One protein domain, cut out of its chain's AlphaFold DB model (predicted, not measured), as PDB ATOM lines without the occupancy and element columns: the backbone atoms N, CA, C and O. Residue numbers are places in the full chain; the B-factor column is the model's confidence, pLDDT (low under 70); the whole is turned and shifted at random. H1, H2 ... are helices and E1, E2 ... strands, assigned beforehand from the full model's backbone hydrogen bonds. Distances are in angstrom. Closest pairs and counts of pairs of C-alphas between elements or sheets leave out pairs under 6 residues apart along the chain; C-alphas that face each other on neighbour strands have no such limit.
ATOM      1  N   PHE A  62     -33.545 -10.644 -16.574       78.75
ATOM      2  CA  PHE A  62     -34.400 -10.940 -17.730       78.75
ATOM      3  C   PHE A  62     -33.795 -12.009 -18.637       78.75
ATOM      4  O   PHE A  62     -34.537 -12.869 -19.107       78.75
ATOM      5  N   ASP A  63     -32.475 -12.030 -18.826       81.06
ATOM      6  CA  ASP A  63     -31.809 -13.116 -19.559       81.06
ATOM      7  C   ASP A  63     -31.985 -14.442 -18.812       81.06
ATOM      8  O   ASP A  63     -32.260 -15.480 -19.412       81.06
ATOM      9  N   THR A  64     -31.914 -14.408 -17.478       84.00
ATOM     10  CA  THR A  64     -32.185 -15.577 -16.627       84.00
ATOM     11  C   THR A  64     -33.636 -16.049 -16.770       84.00
ATOM     12  O   THR A  64     -33.887 -17.249 -16.892       84.00
ATOM     13  N   ALA A  65     -34.597 -15.120 -16.816       86.31
ATOM     14  CA  ALA A  65     -36.003 -15.423 -17.068       86.31
ATOM     15  C   ALA A  65     -36.244 -16.021 -18.460       86.31
ATOM     16  O   ALA A  65     -36.939 -17.034 -18.573       86.31
ATOM     17  N   ALA A  66     -35.634 -15.439 -19.494       89.19
ATOM     18  CA  ALA A  66     -35.714 -15.932 -20.863       89.19
ATOM     19  C   ALA A  66     -35.160 -17.357 -20.963       89.19
ATOM     20  O   ALA A  66     -35.844 -18.267 -21.433       89.19
ATOM     21  N   ASN A  67     -33.958 -17.571 -20.425       89.81
ATOM     22  CA  ASN A  67     -33.291 -18.868 -20.412       89.81
ATOM     23  C   ASN A  67     -34.082 -19.924 -19.636       89.81
ATOM     24  O   ASN A  67     -34.169 -21.063 -20.090       89.81
ATOM     25  N   ALA A  68     -34.702 -19.562 -18.508       90.88
ATOM     26  CA  ALA A  68     -35.540 -20.485 -17.748       90.88
ATOM     27  C   ALA A  68     -36.725 -20.982 -18.590       90.88
ATOM     28  O   ALA A  68     -36.876 -22.188 -18.778       90.88
ATOM     29  N   VAL A  69     -37.512 -20.074 -19.169       91.62
ATOM     30  CA  VAL A  69     -38.663 -20.450 -20.009       91.62
ATOM     31  C   VAL A  69     -38.212 -21.201 -21.265       91.62
ATOM     32  O   VAL A  69     -38.809 -22.214 -21.617       91.62
ATOM     33  N   SER A  70     -37.123 -20.762 -21.901       94.06
ATOM     34  CA  SER A  70     -36.520 -21.431 -23.059       94.06
ATOM     35  C   SER A  70     -36.106 -22.870 -22.738       94.06
ATOM     36  O   SER A  70     -36.378 -23.781 -23.519       94.06
ATOM     37  N   SER A  71     -35.524 -23.104 -21.555       92.69
ATOM     38  CA  SER A  71     -35.189 -24.454 -21.095       92.69
ATOM     39  C   SER A  71     -36.433 -25.317 -20.896       92.69
ATOM     40  O   SER A  71     -36.421 -26.483 -21.263       92.69
ATOM     41  N   TRP A  72     -37.532 -24.748 -20.390       92.00
ATOM     42  CA  TRP A  72     -38.775 -25.492 -20.188       92.00
ATOM     43  C   TRP A  72     -39.441 -25.848 -21.511       92.00
ATOM     44  O   TRP A  72     -39.945 -26.958 -21.645       92.00
ATOM     45  N   LEU A  73     -39.417 -24.938 -22.489       91.06
ATOM     46  CA  LEU A  73     -39.926 -25.191 -23.839       91.06
ATOM     47  C   LEU A  73     -39.187 -26.356 -24.513       91.06
ATOM     48  O   LEU A  73     -39.827 -27.207 -25.122       91.06
ATOM     49  N   LYS A  74     -37.858 -26.413 -24.360       89.44
ATOM     50  CA  LYS A  74     -37.005 -27.458 -24.954       89.44
ATOM     51  C   LYS A  74     -37.012 -28.765 -24.165       89.44
ATOM     52  O   LYS A  74     -36.857 -29.833 -24.747       89.44
ATOM     53  N   GLU A  75     -37.197 -28.687 -22.851       88.94
ATOM     54  CA  GLU A  75     -37.215 -29.833 -21.945       88.94
ATOM     55  C   GLU A  75     -38.383 -29.721 -20.934       88.94
ATOM     56  O   GLU A  75     -38.197 -29.348 -19.769       88.94
ATOM     57  N   PRO A  76     -39.621 -30.069 -21.350       85.88
ATOM     58  CA  PRO A  76     -40.822 -29.935 -20.513       85.88
ATOM     59  C   PRO A  76     -40.800 -30.761 -19.217       85.88
ATOM     60  O   PRO A  76     -41.478 -30.426 -18.238       85.88
ATOM     61  N   SER A  77     -39.974 -31.812 -19.162       84.94
ATOM     62  CA  SER A  77     -39.773 -32.630 -17.960       84.94
ATOM     63  C   SER A  77     -39.296 -31.797 -16.761       84.94
ATOM     64  O   SER A  77     -39.648 -32.112 -15.622       84.94
ATOM     65  N   ILE A  78     -38.590 -30.679 -16.994       85.81
ATOM     66  CA  ILE A  78     -38.100 -29.773 -15.945       85.81
ATOM     67  C   ILE A  78     -39.251 -29.208 -15.109       85.81
ATOM     68  O   ILE A  78     -39.091 -29.025 -13.901       85.81
ATOM     69  N   ILE A  79     -40.405 -28.928 -15.710       85.62
ATOM     70  CA  ILE A  79     -41.576 -28.373 -15.011       85.62
ATOM     71  C   ILE A  79     -42.554 -29.463 -14.552       85.62
ATOM     72  O   ILE A  79     -43.688 -29.159 -14.199       85.62
ATOM     73  N   ASN A  80     -42.112 -30.727 -14.503       79.88
ATOM     74  CA  ASN A  80     -42.946 -31.900 -14.220       79.88
ATOM     75  C   ASN A  80     -44.109 -32.067 -15.211       79.88
ATOM     76  O   ASN A  80     -45.137 -32.653 -14.864       79.88
ATOM     77  N   ARG A  81     -43.960 -31.570 -16.445       70.81
ATOM     78  CA  ARG A  81     -44.945 -31.764 -17.505       70.81
ATOM     79  C   ARG A  81     -44.444 -32.839 -18.462       70.81
ATOM     80  O   ARG A  81     -43.578 -32.594 -19.290       70.81
ATOM     81  N   ALA A  82     -44.961 -34.053 -18.297       54.59
ATOM     82  CA  ALA A  82     -44.464 -35.225 -19.017       54.59
ATOM     83  C   ALA A  82     -45.138 -35.474 -20.384       54.59
ATOM     84  O   ALA A  82     -44.611 -36.267 -21.154       54.59
ATOM     85  N   THR A  83     -46.303 -34.871 -20.672       54.59
ATOM     86  CA  THR A  83     -47.223 -35.424 -21.697       54.59
ATOM     87  C   THR A  83     -48.139 -34.423 -22.414       54.59
ATOM     88  O   THR A  83     -49.117 -34.846 -23.022       54.59
ATOM     89  N   ASP A  84     -47.913 -33.113 -22.317       62.91
ATOM     90  CA  ASP A  84     -48.758 -32.153 -23.044       62.91
ATOM     91  C   ASP A  84     -47.953 -31.492 -24.158       62.91
ATOM     92  O   ASP A  84     -47.132 -30.613 -23.901       62.91
ATOM     93  N   ASP A  85     -48.160 -31.952 -25.386       66.56
ATOM     94  CA  ASP A  85     -47.295 -31.609 -26.517       66.56
ATOM     95  C   ASP A  85     -47.483 -30.160 -26.999       66.56
ATOM     96  O   ASP A  85     -46.617 -29.614 -27.678       66.56
ATOM     97  N   ASN A  86     -48.582 -29.493 -26.622       86.69
ATOM     98  CA  ASN A  86     -48.949 -28.191 -27.192       86.69
ATOM     99  C   ASN A  86     -48.786 -26.991 -26.260       86.69
ATOM    100  O   ASN A  86     -48.956 -25.856 -26.707       86.69
ATOM    101  N   TRP A  87     -48.406 -27.188 -24.995       89.06
ATOM    102  CA  TRP A  87     -48.337 -26.070 -24.050       89.06
ATOM    103  C   TRP A  87     -47.371 -24.970 -24.497       89.06
ATOM    104  O   TRP A  87     -47.643 -23.795 -24.267       89.06
ATOM    105  N   GLY A  88     -46.255 -25.345 -25.132       91.19
ATOM    106  CA  GLY A  88     -45.262 -24.396 -25.623       91.19
ATOM    107  C   GLY A  88     -45.823 -23.525 -26.744       91.19
ATOM    108  O   GLY A  88     -45.640 -22.311 -26.725       91.19
ATOM    109  N   ASN A  89     -46.595 -24.127 -27.654       92.06
ATOM    110  CA  ASN A  89     -47.302 -23.411 -28.715       92.06
ATOM    111  C   ASN A  89     -48.367 -22.472 -28.140       92.06
ATOM    112  O   ASN A  89     -48.435 -21.309 -28.534       92.06
ATOM    113  N   ASP A  90     -49.152 -22.936 -27.169       91.81
ATOM    114  CA  ASP A  90     -50.188 -22.118 -26.539       91.81
ATOM    115  C   ASP A  90     -49.594 -20.967 -25.712       91.81
ATOM    116  O   ASP A  90     -50.062 -19.830 -25.787       91.81
ATOM    117  N   PHE A  91     -48.525 -21.235 -24.959       91.75
ATOM    118  CA  PHE A  91     -47.766 -20.225 -24.229       91.75
ATOM    119  C   PHE A  91     -47.201 -19.174 -25.187       91.75
ATOM    120  O   PHE A  91     -47.416 -17.980 -24.975       91.75
ATOM    121  N   CYS A  92     -46.523 -19.600 -26.253       91.06
ATOM    122  CA  CYS A  92     -45.927 -18.681 -27.213       91.06
ATOM    123  C   CYS A  92     -46.976 -17.878 -27.975       91.06
ATOM    124  O   CYS A  92     -46.823 -16.666 -28.111       91.06
ATOM    125  N   SER A  93     -48.086 -18.504 -28.366       89.88
ATOM    126  CA  SER A  93     -49.232 -17.812 -28.952       89.88
ATOM    127  C   SER A  93     -49.821 -16.779 -27.985       89.88
ATOM    128  O   SER A  93     -50.080 -15.647 -28.385       89.88
ATOM    129  N   CYS A  94     -49.970 -17.117 -26.700       87.81
ATOM    130  CA  CYS A  94     -50.437 -16.186 -25.670       87.81
ATOM    131  C   CYS A  94     -49.499 -14.981 -25.511       87.81
ATOM    132  O   CYS A  94     -49.964 -13.843 -25.435       87.81
ATOM    133  N   VAL A  95     -48.184 -15.207 -25.485       86.62
ATOM    134  CA  VAL A  95     -47.201 -14.129 -25.339       86.62
ATOM    135  C   VAL A  95     -47.149 -13.258 -26.596       86.62
ATOM    136  O   VAL A  95     -47.129 -12.036 -26.485       86.62
ATOM    137  N   GLN A  96     -47.180 -13.850 -27.790       82.81
ATOM    138  CA  GLN A  96     -47.089 -13.122 -29.060       82.81
ATOM    139  C   GLN A  96     -48.375 -12.364 -29.424       82.81
ATOM    140  O   GLN A  96     -48.294 -11.305 -30.045       82.81
ATOM    141  N   ASN A  97     -49.544 -12.873 -29.020       75.81
ATOM    142  CA  ASN A  97     -50.853 -12.255 -29.279       75.81
ATOM    143  C   ASN A  97     -51.416 -11.481 -28.077       75.81
ATOM    144  O   ASN A  97     -52.533 -10.960 -28.134       75.81
ATOM    145  N   GLY A  98     -50.679 -11.414 -26.967       64.88
ATOM    146  CA  GLY A  98     -51.104 -10.696 -25.773       64.88
ATOM    147  C   GLY A  98     -51.274  -9.195 -26.024       64.88
ATOM    148  O   GLY A  98     -50.573  -8.600 -26.838       64.88
ATOM    149  N   TYR A  99     -52.172  -8.557 -25.266       55.66
ATOM    150  CA  TYR A  99     -52.457  -7.111 -25.347       55.66
ATOM    151  C   TYR A  99     -51.199  -6.230 -25.215       55.66
ATOM    152  O   TYR A  99     -51.113  -5.154 -25.795       55.66
ATOM    153  N   ILE A 100     -50.207  -6.713 -24.467       56.59
ATOM    154  CA  ILE A 100     -48.906  -6.060 -24.281       56.59
ATOM    155  C   ILE A 100     -48.051  -6.180 -25.544       56.59
ATOM    156  O   ILE A 100     -47.425  -5.206 -25.950       56.59
ATOM    157  N   ALA A 101     -48.060  -7.341 -26.204       54.16
ATOM    158  CA  ALA A 101     -47.334  -7.522 -27.445       54.16
ATOM    159  C   ALA A 101     -47.886  -6.572 -28.510       54.16
ATOM    160  O   ALA A 101     -47.123  -5.774 -29.022       54.16
ATOM    161  N   SER A 102     -49.198  -6.514 -28.751       54.88
ATOM    162  CA  SER A 102     -49.752  -5.623 -29.786       54.88
ATOM    163  C   SER A 102     -49.511  -4.124 -29.540       54.88
ATOM    164  O   SER A 102     -49.319  -3.379 -30.499       54.88
ATOM    165  N   TRP A 103     -49.465  -3.672 -28.281       53.22
ATOM    166  CA  TRP A 103     -49.175  -2.270 -27.943       53.22
ATOM    167  C   TRP A 103     -47.705  -1.894 -28.171       53.22
ATOM    168  O   TRP A 103     -47.415  -0.852 -28.761       53.22
ATOM    169  N   TYR A 104     -46.773  -2.749 -27.743       56.19
ATOM    170  CA  TYR A 104     -45.333  -2.496 -27.881       56.19
ATOM    171  C   TYR A 104     -44.766  -2.980 -29.226       56.19
ATOM    172  O   TYR A 104     -43.684  -2.550 -29.623       56.19
ATOM    173  N   GLN A 105     -45.523  -3.785 -29.984       50.72
ATOM    174  CA  GLN A 105     -45.144  -4.298 -31.303       50.72
ATOM    175  C   GLN A 105     -45.024  -3.198 -32.378       50.72
ATOM    176  O   GLN A 105     -44.374  -3.392 -33.407       50.72
ATOM    177  N   TYR A 106     -45.627  -2.027 -32.162       48.75
ATOM    178  CA  TYR A 106     -45.523  -0.882 -33.077       48.75
ATOM    179  C   TYR A 106     -44.371   0.075 -32.745       48.75
ATOM    180  O   TYR A 106     -44.037   0.938 -33.556       48.75
ATOM    181  N   ALA A 107     -43.721  -0.095 -31.593       53.22
ATOM    182  CA  ALA A 107     -42.532   0.651 -31.221       53.22
ATOM    183  C   ALA A 107     -41.320  -0.284 -31.329       53.22
ATOM    184  O   ALA A 107     -41.011  -1.046 -30.422       53.22
ATOM    185  N   SER A 108     -40.595  -0.234 -32.448       44.97
ATOM    186  CA  SER A 108     -39.403  -1.071 -32.697       44.97
ATOM    187  C   SER A 108     -38.260  -0.859 -31.691       44.97
ATOM    188  O   SER A 108     -37.362  -1.689 -31.600       44.97
ATOM    189  N   MET A 109     -38.317   0.219 -30.906       49.41
ATOM    190  CA  MET A 109     -37.437   0.478 -29.760       49.41
ATOM    191  C   MET A 109     -37.895  -0.223 -28.463       49.41
ATOM    192  O   MET A 109     -37.254  -0.069 -27.431       49.41
ATOM    193  N   MET A 110     -39.011  -0.967 -28.492       53.69
ATOM    194  CA  MET A 110     -39.709  -1.465 -27.300       53.69
ATOM    195  C   MET A 110     -39.978  -2.977 -27.265       53.69
ATOM    196  O   MET A 110     -40.581  -3.467 -26.309       53.69
ATOM    197  N   TYR A 111     -39.542  -3.740 -28.269       54.78
ATOM    198  CA  TYR A 111     -39.783  -5.183 -28.286       54.78
ATOM    199  C   TYR A 111     -38.981  -5.927 -27.226       54.78
ATOM    200  O   TYR A 111     -37.753  -5.893 -27.209       54.78
ATOM    201  N   LEU A 112     -39.721  -6.666 -26.404       67.69
ATOM    202  CA  LEU A 112     -39.219  -7.473 -25.301       67.69
ATOM    203  C   LEU A 112     -39.143  -8.965 -25.644       67.69
ATOM    204  O   LEU A 112     -38.368  -9.660 -25.012       67.69
ATOM    205  N   VAL A 113     -39.890  -9.457 -26.641       75.69
ATOM    206  CA  VAL A 113     -39.909 -10.870 -27.071       75.69
ATOM    207  C   VAL A 113     -39.601 -10.930 -28.566       75.69
ATOM    208  O   VAL A 113     -40.388 -10.448 -29.374       75.69
ATOM    209  N   ASP A 114     -38.443 -11.483 -28.914       80.81
ATOM    210  CA  ASP A 114     -37.949 -11.623 -30.293       80.81
ATOM    211  C   ASP A 114     -38.447 -12.926 -30.917       80.81
ATOM    212  O   ASP A 114     -39.013 -12.946 -32.007       80.81
ATOM    213  N   THR A 115     -38.311 -14.017 -30.166       87.50
ATOM    214  CA  THR A 115     -38.653 -15.361 -30.622       87.50
ATOM    215  C   THR A 115     -39.360 -16.108 -29.502       87.50
ATOM    216  O   THR A 115     -38.939 -16.055 -28.347       87.50
ATOM    217  N   CYS A 116     -40.449 -16.795 -29.836       89.81
ATOM    218  CA  CYS A 116     -41.080 -17.763 -28.946       89.81
ATOM    219  C   CYS A 116     -41.607 -18.920 -29.784       89.81
ATOM    220  O   CYS A 116     -42.643 -18.787 -30.434       89.81
ATOM    221  N   THR A 117     -40.889 -20.034 -29.761       92.50
ATOM    222  CA  THR A 117     -41.316 -21.319 -30.327       92.50
ATOM    223  C   THR A 117     -40.749 -22.450 -29.463       92.50
ATOM    224  O   THR A 117     -39.745 -22.238 -28.773       92.50
ATOM    225  N   PRO A 118     -41.352 -23.648 -29.449       90.62
ATOM    226  CA  PRO A 118     -40.759 -24.804 -28.773       90.62
ATOM    227  C   PRO A 118     -39.344 -25.138 -29.274       90.62
ATOM    228  O   PRO A 118     -38.482 -25.532 -28.488       90.62
ATOM    229  N   GLU A 119     -39.081 -24.935 -30.566       90.50
ATOM    230  CA  GLU A 119     -37.822 -25.294 -31.221       90.50
ATOM    231  C   GLU A 119     -36.711 -24.270 -30.953       90.50
ATOM    232  O   GLU A 119     -35.590 -24.625 -30.575       90.50
ATOM    233  N   GLU A 120     -37.003 -22.981 -31.127       90.81
ATOM    234  CA  GLU A 120     -36.007 -21.913 -30.978       90.81
ATOM    235  C   GLU A 120     -35.890 -21.476 -29.508       90.81
ATOM    236  O   GLU A 120     -34.810 -21.091 -29.040       90.81
ATOM    237  N   GLY A 121     -36.958 -21.674 -28.735       91.25
ATOM    238  CA  GLY A 121     -37.085 -21.303 -27.335       91.25
ATOM    239  C   GLY A 121     -37.724 -19.928 -27.160       91.25
ATOM    240  O   GLY A 121     -38.400 -19.410 -28.047       91.25
ATOM    241  N   PHE A 122     -37.507 -19.335 -25.987       91.25
ATOM    242  CA  PHE A 122     -38.024 -18.016 -25.631       91.25
ATOM    243  C   PHE A 122     -36.874 -17.014 -25.538       91.25
ATOM    244  O   PHE A 122     -36.046 -17.094 -24.631       91.25
ATOM    245  N   VAL A 123     -36.808 -16.090 -26.495       86.69
ATOM    246  CA  VAL A 123     -35.754 -15.077 -26.607       86.69
ATOM    247  C   VAL A 123     -36.350 -13.704 -26.356       86.69
ATOM    248  O   VAL A 123     -37.270 -13.270 -27.051       86.69
ATOM    249  N   MET A 124     -35.770 -13.001 -25.388       81.00
ATOM    250  CA  MET A 124     -36.074 -11.607 -25.105       81.00
ATOM    251  C   MET A 124     -34.890 -10.732 -25.516       81.00
ATOM    252  O   MET A 124     -33.760 -11.007 -25.119       81.00
ATOM    253  N   ARG A 125     -35.114  -9.685 -26.319       73.88
ATOM    254  CA  ARG A 125     -34.046  -8.739 -26.680       73.88
ATOM    255  C   ARG A 125     -33.973  -7.624 -25.645       73.88
ATOM    256  O   ARG A 125     -34.851  -6.775 -25.554       73.88
ATOM    257  N   THR A 126     -32.885  -7.610 -24.885       60.47
ATOM    258  CA  THR A 126     -32.666  -6.694 -23.756       60.47
ATOM    259  C   THR A 126     -31.956  -5.393 -24.139       60.47
ATOM    260  O   THR A 126     -31.678  -4.574 -23.268       60.47
ATOM    261  N   GLY A 127     -31.688  -5.143 -25.428       58.34
ATOM    262  CA  GLY A 127     -30.839  -4.035 -25.892       58.34
ATOM    263  C   GLY A 127     -31.273  -2.623 -25.464       58.34
ATOM    264  O   GLY A 127     -30.439  -1.726 -25.427       58.34
ATOM    265  N   HIS A 128     -32.544  -2.403 -25.116       60.50
ATOM    266  CA  HIS A 128     -33.010  -1.164 -24.461       60.50
ATOM    267  C   HIS A 128     -33.382  -1.359 -22.988       60.50
ATOM    268  O   HIS A 128     -33.503  -0.392 -22.249       60.50
ATOM    269  N   LEU A 129     -33.495  -2.601 -22.520       60.22
ATOM    270  CA  LEU A 129     -33.773  -2.911 -21.118       60.22
ATOM    271  C   LEU A 129     -32.558  -2.717 -20.212       60.22
ATOM    272  O   LEU A 129     -32.715  -2.725 -18.994       60.22
ATOM    273  N   GLN A 130     -31.359  -2.526 -20.762       64.25
ATOM    274  CA  GLN A 130     -30.161  -2.254 -19.964       64.25
ATOM    275  C   GLN A 130     -30.302  -0.969 -19.132       64.25
ATOM    276  O   GLN A 130     -29.802  -0.923 -18.013       64.25
ATOM    277  N   THR A 131     -31.052   0.036 -19.603       67.81
ATOM    278  CA  THR A 131     -31.284   1.300 -18.877       67.81
ATOM    279  C   THR A 131     -32.537   1.284 -17.999       67.81
ATOM    280  O   THR A 131     -32.886   2.302 -17.408       67.81
ATOM    281  N   ARG A 132     -33.203   0.134 -17.812       67.12
ATOM    282  CA  ARG A 132     -34.464   0.032 -17.043       67.12
ATOM    283  C   ARG A 132     -34.377   0.487 -15.584       67.12
ATOM    284  O   ARG A 132     -35.405   0.737 -14.973       67.12
ATOM    285  N   HIS A 133     -33.177   0.583 -15.023       65.44
ATOM    286  CA  HIS A 133     -32.946   1.084 -13.670       65.44
ATOM    287  C   HIS A 133     -32.867   2.624 -13.602       65.44
ATOM    288  O   HIS A 133     -32.994   3.186 -12.519       65.44
ATOM    289  N   VAL A 134     -32.685   3.306 -14.741       70.62
ATOM    290  CA  VAL A 134     -32.629   4.777 -14.848       70.62
ATOM    291  C   VAL A 134     -33.763   5.372 -15.687       70.62
ATOM    292  O   VAL A 134     -34.107   6.535 -15.490       70.62
ATOM    293  N   GLU A 135     -34.375   4.600 -16.590       73.62
ATOM    294  CA  GLU A 135     -35.455   5.049 -17.473       73.62
ATOM    295  C   GLU A 135     -36.820   4.469 -17.058       73.62
ATOM    296  O   GLU A 135     -37.087   3.295 -17.325       73.62
ATOM    297  N   PRO A 136     -37.735   5.283 -16.489       75.56
ATOM    298  CA  PRO A 136     -39.018   4.805 -15.959       75.56
ATOM    299  C   PRO A 136     -39.900   4.073 -16.976       75.56
ATOM    300  O   PRO A 136     -40.615   3.135 -16.625       75.56
ATOM    301  N   LEU A 137     -39.863   4.497 -18.243       75.75
ATOM    302  CA  LEU A 137     -40.646   3.882 -19.315       75.75
ATOM    303  C   LEU A 137     -40.210   2.435 -19.559       75.75
ATOM    304  O   LEU A 137     -41.036   1.525 -19.582       75.75
ATOM    305  N   VAL A 138     -38.900   2.223 -19.659       75.81
ATOM    306  CA  VAL A 138     -38.292   0.904 -19.832       75.81
ATOM    307  C   VAL A 138     -38.573   0.021 -18.608       75.81
ATOM    308  O   VAL A 138     -38.825  -1.181 -18.744       75.81
ATOM    309  N   SER A 139     -38.606   0.612 -17.410       74.38
ATOM    310  CA  SER A 139     -39.012  -0.095 -16.199       74.38
ATOM    311  C   SER A 139     -40.464  -0.592 -16.287       74.38
ATOM    312  O   SER A 139     -40.729  -1.772 -16.068       74.38
ATOM    313  N   MET A 140     -41.419   0.265 -16.661       75.75
ATOM    314  CA  MET A 140     -42.828  -0.139 -16.796       75.75
ATOM    315  C   MET A 140     -43.009  -1.276 -17.806       75.75
ATOM    316  O   MET A 140     -43.701  -2.252 -17.523       75.75
ATOM    317  N   MET A 141     -42.311  -1.211 -18.937       76.75
ATOM    318  CA  MET A 141     -42.358  -2.265 -19.952       76.75
ATOM    319  C   MET A 141     -41.805  -3.601 -19.452       76.75
ATOM    320  O   MET A 141     -42.379  -4.658 -19.714       76.75
ATOM    321  N   SER A 142     -40.708  -3.556 -18.693       77.94
ATOM    322  CA  SER A 142     -40.126  -4.735 -18.042       77.94
ATOM    323  C   SER A 142     -41.152  -5.398 -17.112       77.94
ATOM    324  O   SER A 142     -41.320  -6.618 -17.114       77.94
ATOM    325  N   CYS A 143     -41.897  -4.585 -16.359       79.31
ATOM    326  CA  CYS A 143     -42.973  -5.058 -15.495       79.31
ATOM    327  C   CYS A 143     -44.111  -5.724 -16.282       79.31
ATOM    328  O   CYS A 143     -44.551  -6.819 -15.930       79.31
ATOM    329  N   ASP A 144     -44.571  -5.086 -17.358       79.56
ATOM    330  CA  ASP A 144     -45.637  -5.614 -18.208       79.56
ATOM    331  C   ASP A 144     -45.243  -6.959 -18.829       79.56
ATOM    332  O   ASP A 144     -46.031  -7.904 -18.802       79.56
ATOM    333  N   ALA A 145     -44.002  -7.106 -19.295       81.12
ATOM    334  CA  ALA A 145     -43.516  -8.383 -19.808       81.12
ATOM    335  C   ALA A 145     -43.550  -9.498 -18.753       81.12
ATOM    336  O   ALA A 145     -44.026 -10.596 -19.039       81.12
ATOM    337  N   LEU A 146     -43.127  -9.222 -17.514       83.12
ATOM    338  CA  LEU A 146     -43.222 -10.205 -16.431       83.12
ATOM    339  C   LEU A 146     -44.680 -10.566 -16.112       83.12
ATOM    340  O   LEU A 146     -44.974 -11.744 -15.889       83.12
ATOM    341  N   LYS A 147     -45.611  -9.601 -16.142       83.81
ATOM    342  CA  LYS A 147     -47.053  -9.875 -15.991       83.81
ATOM    343  C   LYS A 147     -47.569 -10.768 -17.113       83.81
ATOM    344  O   LYS A 147     -48.278 -11.731 -16.831       83.81
ATOM    345  N   LEU A 148     -47.199 -10.474 -18.360       84.44
ATOM    346  CA  LEU A 148     -47.604 -11.246 -19.531       84.44
ATOM    347  C   LEU A 148     -47.104 -12.689 -19.445       84.44
ATOM    348  O   LEU A 148     -47.902 -13.615 -19.568       84.44
ATOM    349  N   VAL A 149     -45.811 -12.889 -19.175       87.50
ATOM    350  CA  VAL A 149     -45.227 -14.231 -19.042       87.50
ATOM    351  C   VAL A 149     -45.899 -14.987 -17.899       87.50
ATOM    352  O   VAL A 149     -46.334 -16.120 -18.088       87.50
ATOM    353  N   THR A 150     -46.082 -14.347 -16.741       88.44
ATOM    354  CA  THR A 150     -46.768 -14.970 -15.599       88.44
ATOM    355  C   THR A 150     -48.211 -15.347 -15.935       88.44
ATOM    356  O   THR A 150     -48.666 -16.435 -15.583       88.44
ATOM    357  N   TYR A 151     -48.936 -14.479 -16.646       87.81
ATOM    358  CA  TYR A 151     -50.295 -14.746 -17.109       87.81
ATOM    359  C   TYR A 151     -50.339 -15.924 -18.090       87.81
ATOM    360  O   TYR A 151     -51.166 -16.822 -17.933       87.81
ATOM    361  N   CYS A 152     -49.444 -15.970 -19.076       88.69
ATOM    362  CA  CYS A 152     -49.417 -17.051 -20.056       88.69
ATOM    363  C   CYS A 152     -49.003 -18.386 -19.421       88.69
ATOM    364  O   CYS A 152     -49.655 -19.397 -19.669       88.69
ATOM    365  N   LEU A 153     -48.020 -18.393 -18.511       90.50
ATOM    366  CA  LEU A 153     -47.683 -19.578 -17.715       90.50
ATOM    367  C   LEU A 153     -48.867 -20.016 -16.847       90.50
ATOM    368  O   LEU A 153     -49.208 -21.189 -16.804       90.50
ATOM    369  N   LYS A 154     -49.586 -19.089 -16.213       88.94
ATOM    370  CA  LYS A 154     -50.787 -19.420 -15.435       88.94
ATOM    371  C   LYS A 154     -51.882 -20.096 -16.256       88.94
ATOM    372  O   LYS A 154     -52.603 -20.935 -15.716       88.94
ATOM    373  N   ASN A 155     -52.069 -19.703 -17.508       88.38
ATOM    374  CA  ASN A 155     -53.141 -20.255 -18.330       88.38
ATOM    375  C   ASN A 155     -52.724 -21.542 -19.038       88.38
ATOM    376  O   ASN A 155     -53.543 -22.452 -19.142       88.38
ATOM    377  N   HIS A 156     -51.458 -21.642 -19.445       90.50
ATOM    378  CA  HIS A 156     -50.994 -22.719 -20.312       90.50
ATOM    379  C   HIS A 156     -50.012 -23.683 -19.644       90.50
ATOM    380  O   HIS A 156     -49.882 -24.787 -20.152       90.50
ATOM    381  N   ALA A 157     -49.379 -23.337 -18.514       89.31
ATOM    382  CA  ALA A 157     -48.395 -24.155 -17.782       89.31
ATOM    383  C   ALA A 157     -48.329 -23.855 -16.271       89.31
ATOM    384  O   ALA A 157     -47.342 -23.333 -15.747       89.31
ATOM    385  N   LYS A 158     -49.400 -24.183 -15.536       88.81
ATOM    386  CA  LYS A 158     -49.530 -23.854 -14.101       88.81
ATOM    387  C   LYS A 158     -48.442 -24.493 -13.244       88.81
ATOM    388  O   LYS A 158     -47.997 -23.898 -12.271       88.81
ATOM    389  N   GLU A 159     -48.002 -25.689 -13.603       87.56
ATOM    390  CA  GLU A 159     -46.919 -26.414 -12.942       87.56
ATOM    391  C   GLU A 159     -45.569 -25.686 -13.028       87.56
ATOM    392  O   GLU A 159     -44.765 -25.775 -12.097       87.56
ATOM    393  N   ALA A 160     -45.355 -24.869 -14.067       89.19
ATOM    394  CA  ALA A 160     -44.165 -24.034 -14.188       89.19
ATOM    395  C   ALA A 160     -44.140 -22.890 -13.162       89.19
ATOM    396  O   ALA A 160     -43.064 -22.389 -12.837       89.19
ATOM    397  N   LEU A 161     -45.288 -22.488 -12.596       88.75
ATOM    398  CA  LEU A 161     -45.368 -21.320 -11.712       88.75
ATOM    399  C   LEU A 161     -44.560 -21.467 -10.423       88.75
ATOM    400  O   LEU A 161     -43.994 -20.487  -9.939       88.75
ATOM    401  N   GLY A 162     -44.445 -22.690  -9.899       85.56
ATOM    402  CA  GLY A 162     -43.606 -22.959  -8.731       85.56
ATOM    403  C   GLY A 162     -42.136 -22.614  -8.985       85.56
ATOM    404  O   GLY A 162     -41.480 -22.050  -8.112       85.56
ATOM    405  N   LYS A 163     -41.640 -22.897 -10.196       87.44
ATOM    406  CA  LYS A 163     -40.269 -22.570 -10.621       87.44
ATOM    407  C   LYS A 163     -40.143 -21.118 -11.078       87.44
ATOM    408  O   LYS A 163     -39.153 -20.461 -10.773       87.44
ATOM    409  N   TRP A 164     -41.168 -20.604 -11.750       89.75
ATOM    410  CA  TRP A 164     -41.230 -19.233 -12.248       89.75
ATOM    411  C   TRP A 164     -41.172 -18.185 -11.146       89.75
ATOM    412  O   TRP A 164     -40.503 -17.175 -11.325       89.75
ATOM    413  N   ASN A 165     -41.814 -18.417 -10.000       86.69
ATOM    414  CA  ASN A 165     -41.873 -17.436  -8.920       86.69
ATOM    415  C   ASN A 165     -40.482 -16.919  -8.507       86.69
ATOM    416  O   ASN A 165     -40.290 -15.712  -8.372       86.69
ATOM    417  N   GLN A 166     -39.493 -17.805  -8.353       82.00
ATOM    418  CA  GLN A 166     -38.142 -17.392  -7.966       82.00
ATOM    419  C   GLN A 166     -37.481 -16.532  -9.051       82.00
ATOM    420  O   GLN A 166     -36.945 -15.467  -8.747       82.00
ATOM    421  N   THR A 167     -37.575 -16.957 -10.310       85.00
ATOM    422  CA  THR A 167     -37.004 -16.244 -11.458       85.00
ATOM    423  C   THR A 167     -37.678 -14.889 -11.686       85.00
ATOM    424  O   THR A 167     -37.010 -13.877 -11.884       85.00
ATOM    425  N   CYS A 168     -39.004 -14.842 -11.573       85.00
ATOM    426  CA  CYS A 168     -39.796 -13.626 -11.696       85.00
ATOM    427  C   CYS A 168     -39.478 -12.624 -10.582       85.00
ATOM    428  O   CYS A 168     -39.276 -11.450 -10.872       85.00
ATOM    429  N   ARG A 169     -39.351 -13.070  -9.323       79.06
ATOM    430  CA  ARG A 169     -38.962 -12.191  -8.204       79.06
ATOM    431  C   ARG A 169     -37.562 -11.609  -8.367       79.06
ATOM    432  O   ARG A 169     -37.347 -10.465  -7.983       79.06
ATOM    433  N   ALA A 170     -36.630 -12.372  -8.935       76.06
ATOM    434  CA  ALA A 170     -35.298 -11.859  -9.243       76.06
ATOM    435  C   ALA A 170     -35.349 -10.780 -10.344       76.06
ATOM    436  O   ALA A 170     -34.668  -9.763 -10.241       76.06
ATOM    437  N   ALA A 171     -36.201 -10.955 -11.360       74.19
ATOM    438  CA  ALA A 171     -36.382  -9.989 -12.450       74.19
ATOM    439  C   ALA A 171     -37.240  -8.764 -12.083       74.19
ATOM    440  O   ALA A 171     -37.092  -7.698 -12.677       74.19
ATOM    441  N   HIS A 172     -38.113  -8.896 -11.083       63.62
ATOM    442  CA  HIS A 172     -39.051  -7.871 -10.612       63.62
ATOM    443  C   HIS A 172     -38.370  -6.612 -10.054       63.62
ATOM    444  O   HIS A 172     -38.929  -5.518 -10.140       63.62
ATOM    445  N   TYR A 173     -37.150  -6.740  -9.527       56.03
ATOM    446  CA  TYR A 173     -36.495  -5.684  -8.750       56.03
ATOM    447  C   TYR A 173     -36.100  -4.429  -9.550       56.03
ATOM    448  O   TYR A 173     -35.860  -3.370  -8.977       56.03
TER     449      TYR A 173
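AT A GLANCE: This is residues 62 to 173 of the 214 residues of the protein "Hypothetical protein" of Alexandrium catenella (UniProt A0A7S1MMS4). A small antiparallel hairpin of two strands, E1 and E2, sits between helices H1 and H3 and completes a ring of elements that run roughly along the long axis: E1, H3, H5, H6, H1 and E2 in turn. H2 lies at one end of this body; H4 and unnamed stretches, among them residues 124 to 135, lie toward the other. The printed part has 112 residues, with six named helices and two named strands in the order H1 H2 H3 H4 E1 E2 H5 H6; the class is mostly helix. It is compact, with a radius of gyration of the C-alphas of 13.4 A, and elongated, spanning 42 by 27 by 21 A.

HOW THE PARTS SIT: E1, residues 115 to 117, and E2, residues 121 to 123, form an antiparallel hairpin at 165 degrees, with N 121 and O 117 2.8 A apart and N 123 and O 115 2.8 A apart, within hydrogen-bond range. The closest C-alphas of E2 and H1, residues 62 to 74, are those of Gly 121 and Ser 70, 4.3 A apart. The closest C-alphas of E1 and H3, residues 87 to 97, are those of Cys 116 and Cys 92, 5.2 A apart. H3 touches H5, residues 136 to 156, opposite ways at a tilt of 36 degrees, only just steep; their closest C-alphas, Phe 91 and Cys 152, are 5.5 A apart. H5 and H6, residues 158 to 172, form a helical hairpin at a shallow tilt of 10 degrees; their closest C-alphas, Leu 153 and Leu 161, are 6.7 A apart. H6 touches H1 with residues 167 to 171 alone, opposite ways at a shallow tilt of 18 degrees; the closest C-alphas, Phe 62 and Ala 171, are 5.7 A apart. H2, residues 76 to 79, only just touches H6, with 3 pairs of C-alphas within 8 A, the closest being Ile 79 and Ala 160 at 5.1 A. H4, residues 99 to 104, only just touches H5, also with 3 pairs, the closest being Ile 100 and Asp 144 at 6.9 A. H3 and H6 are apart. Every O i to N i+4 pair is within hydrogen-bond range in H1, H3, H4 and H5; in H6 7 of 11 are, and H2 is too short for such a pair.

IN THESE COORDINATES: H1 begins at C-alpha 62, (-34.400, -10.940, -17.730), and is 18.2 A long. H3 is 15.0 A long, H5 30.3 A and H6 19.4 A, ending at C-alpha 172, (-39.051, -7.871, -10.612). H2 is 5.8 A long, H4 8.9 A, E1 6.5 A and E2 6.4 A.

THE WHOLE: The two C-alphas farthest apart, those of Thr 83 and Val 134, are 43.3 A apart. The printed part has no cut. The link from E2 to H5, 12 residues, is long. The mean pLDDT of the printed part is 78.1; residues 82 to 85, 98 to 112, 126 to 133 and 172 to 173 are under 70.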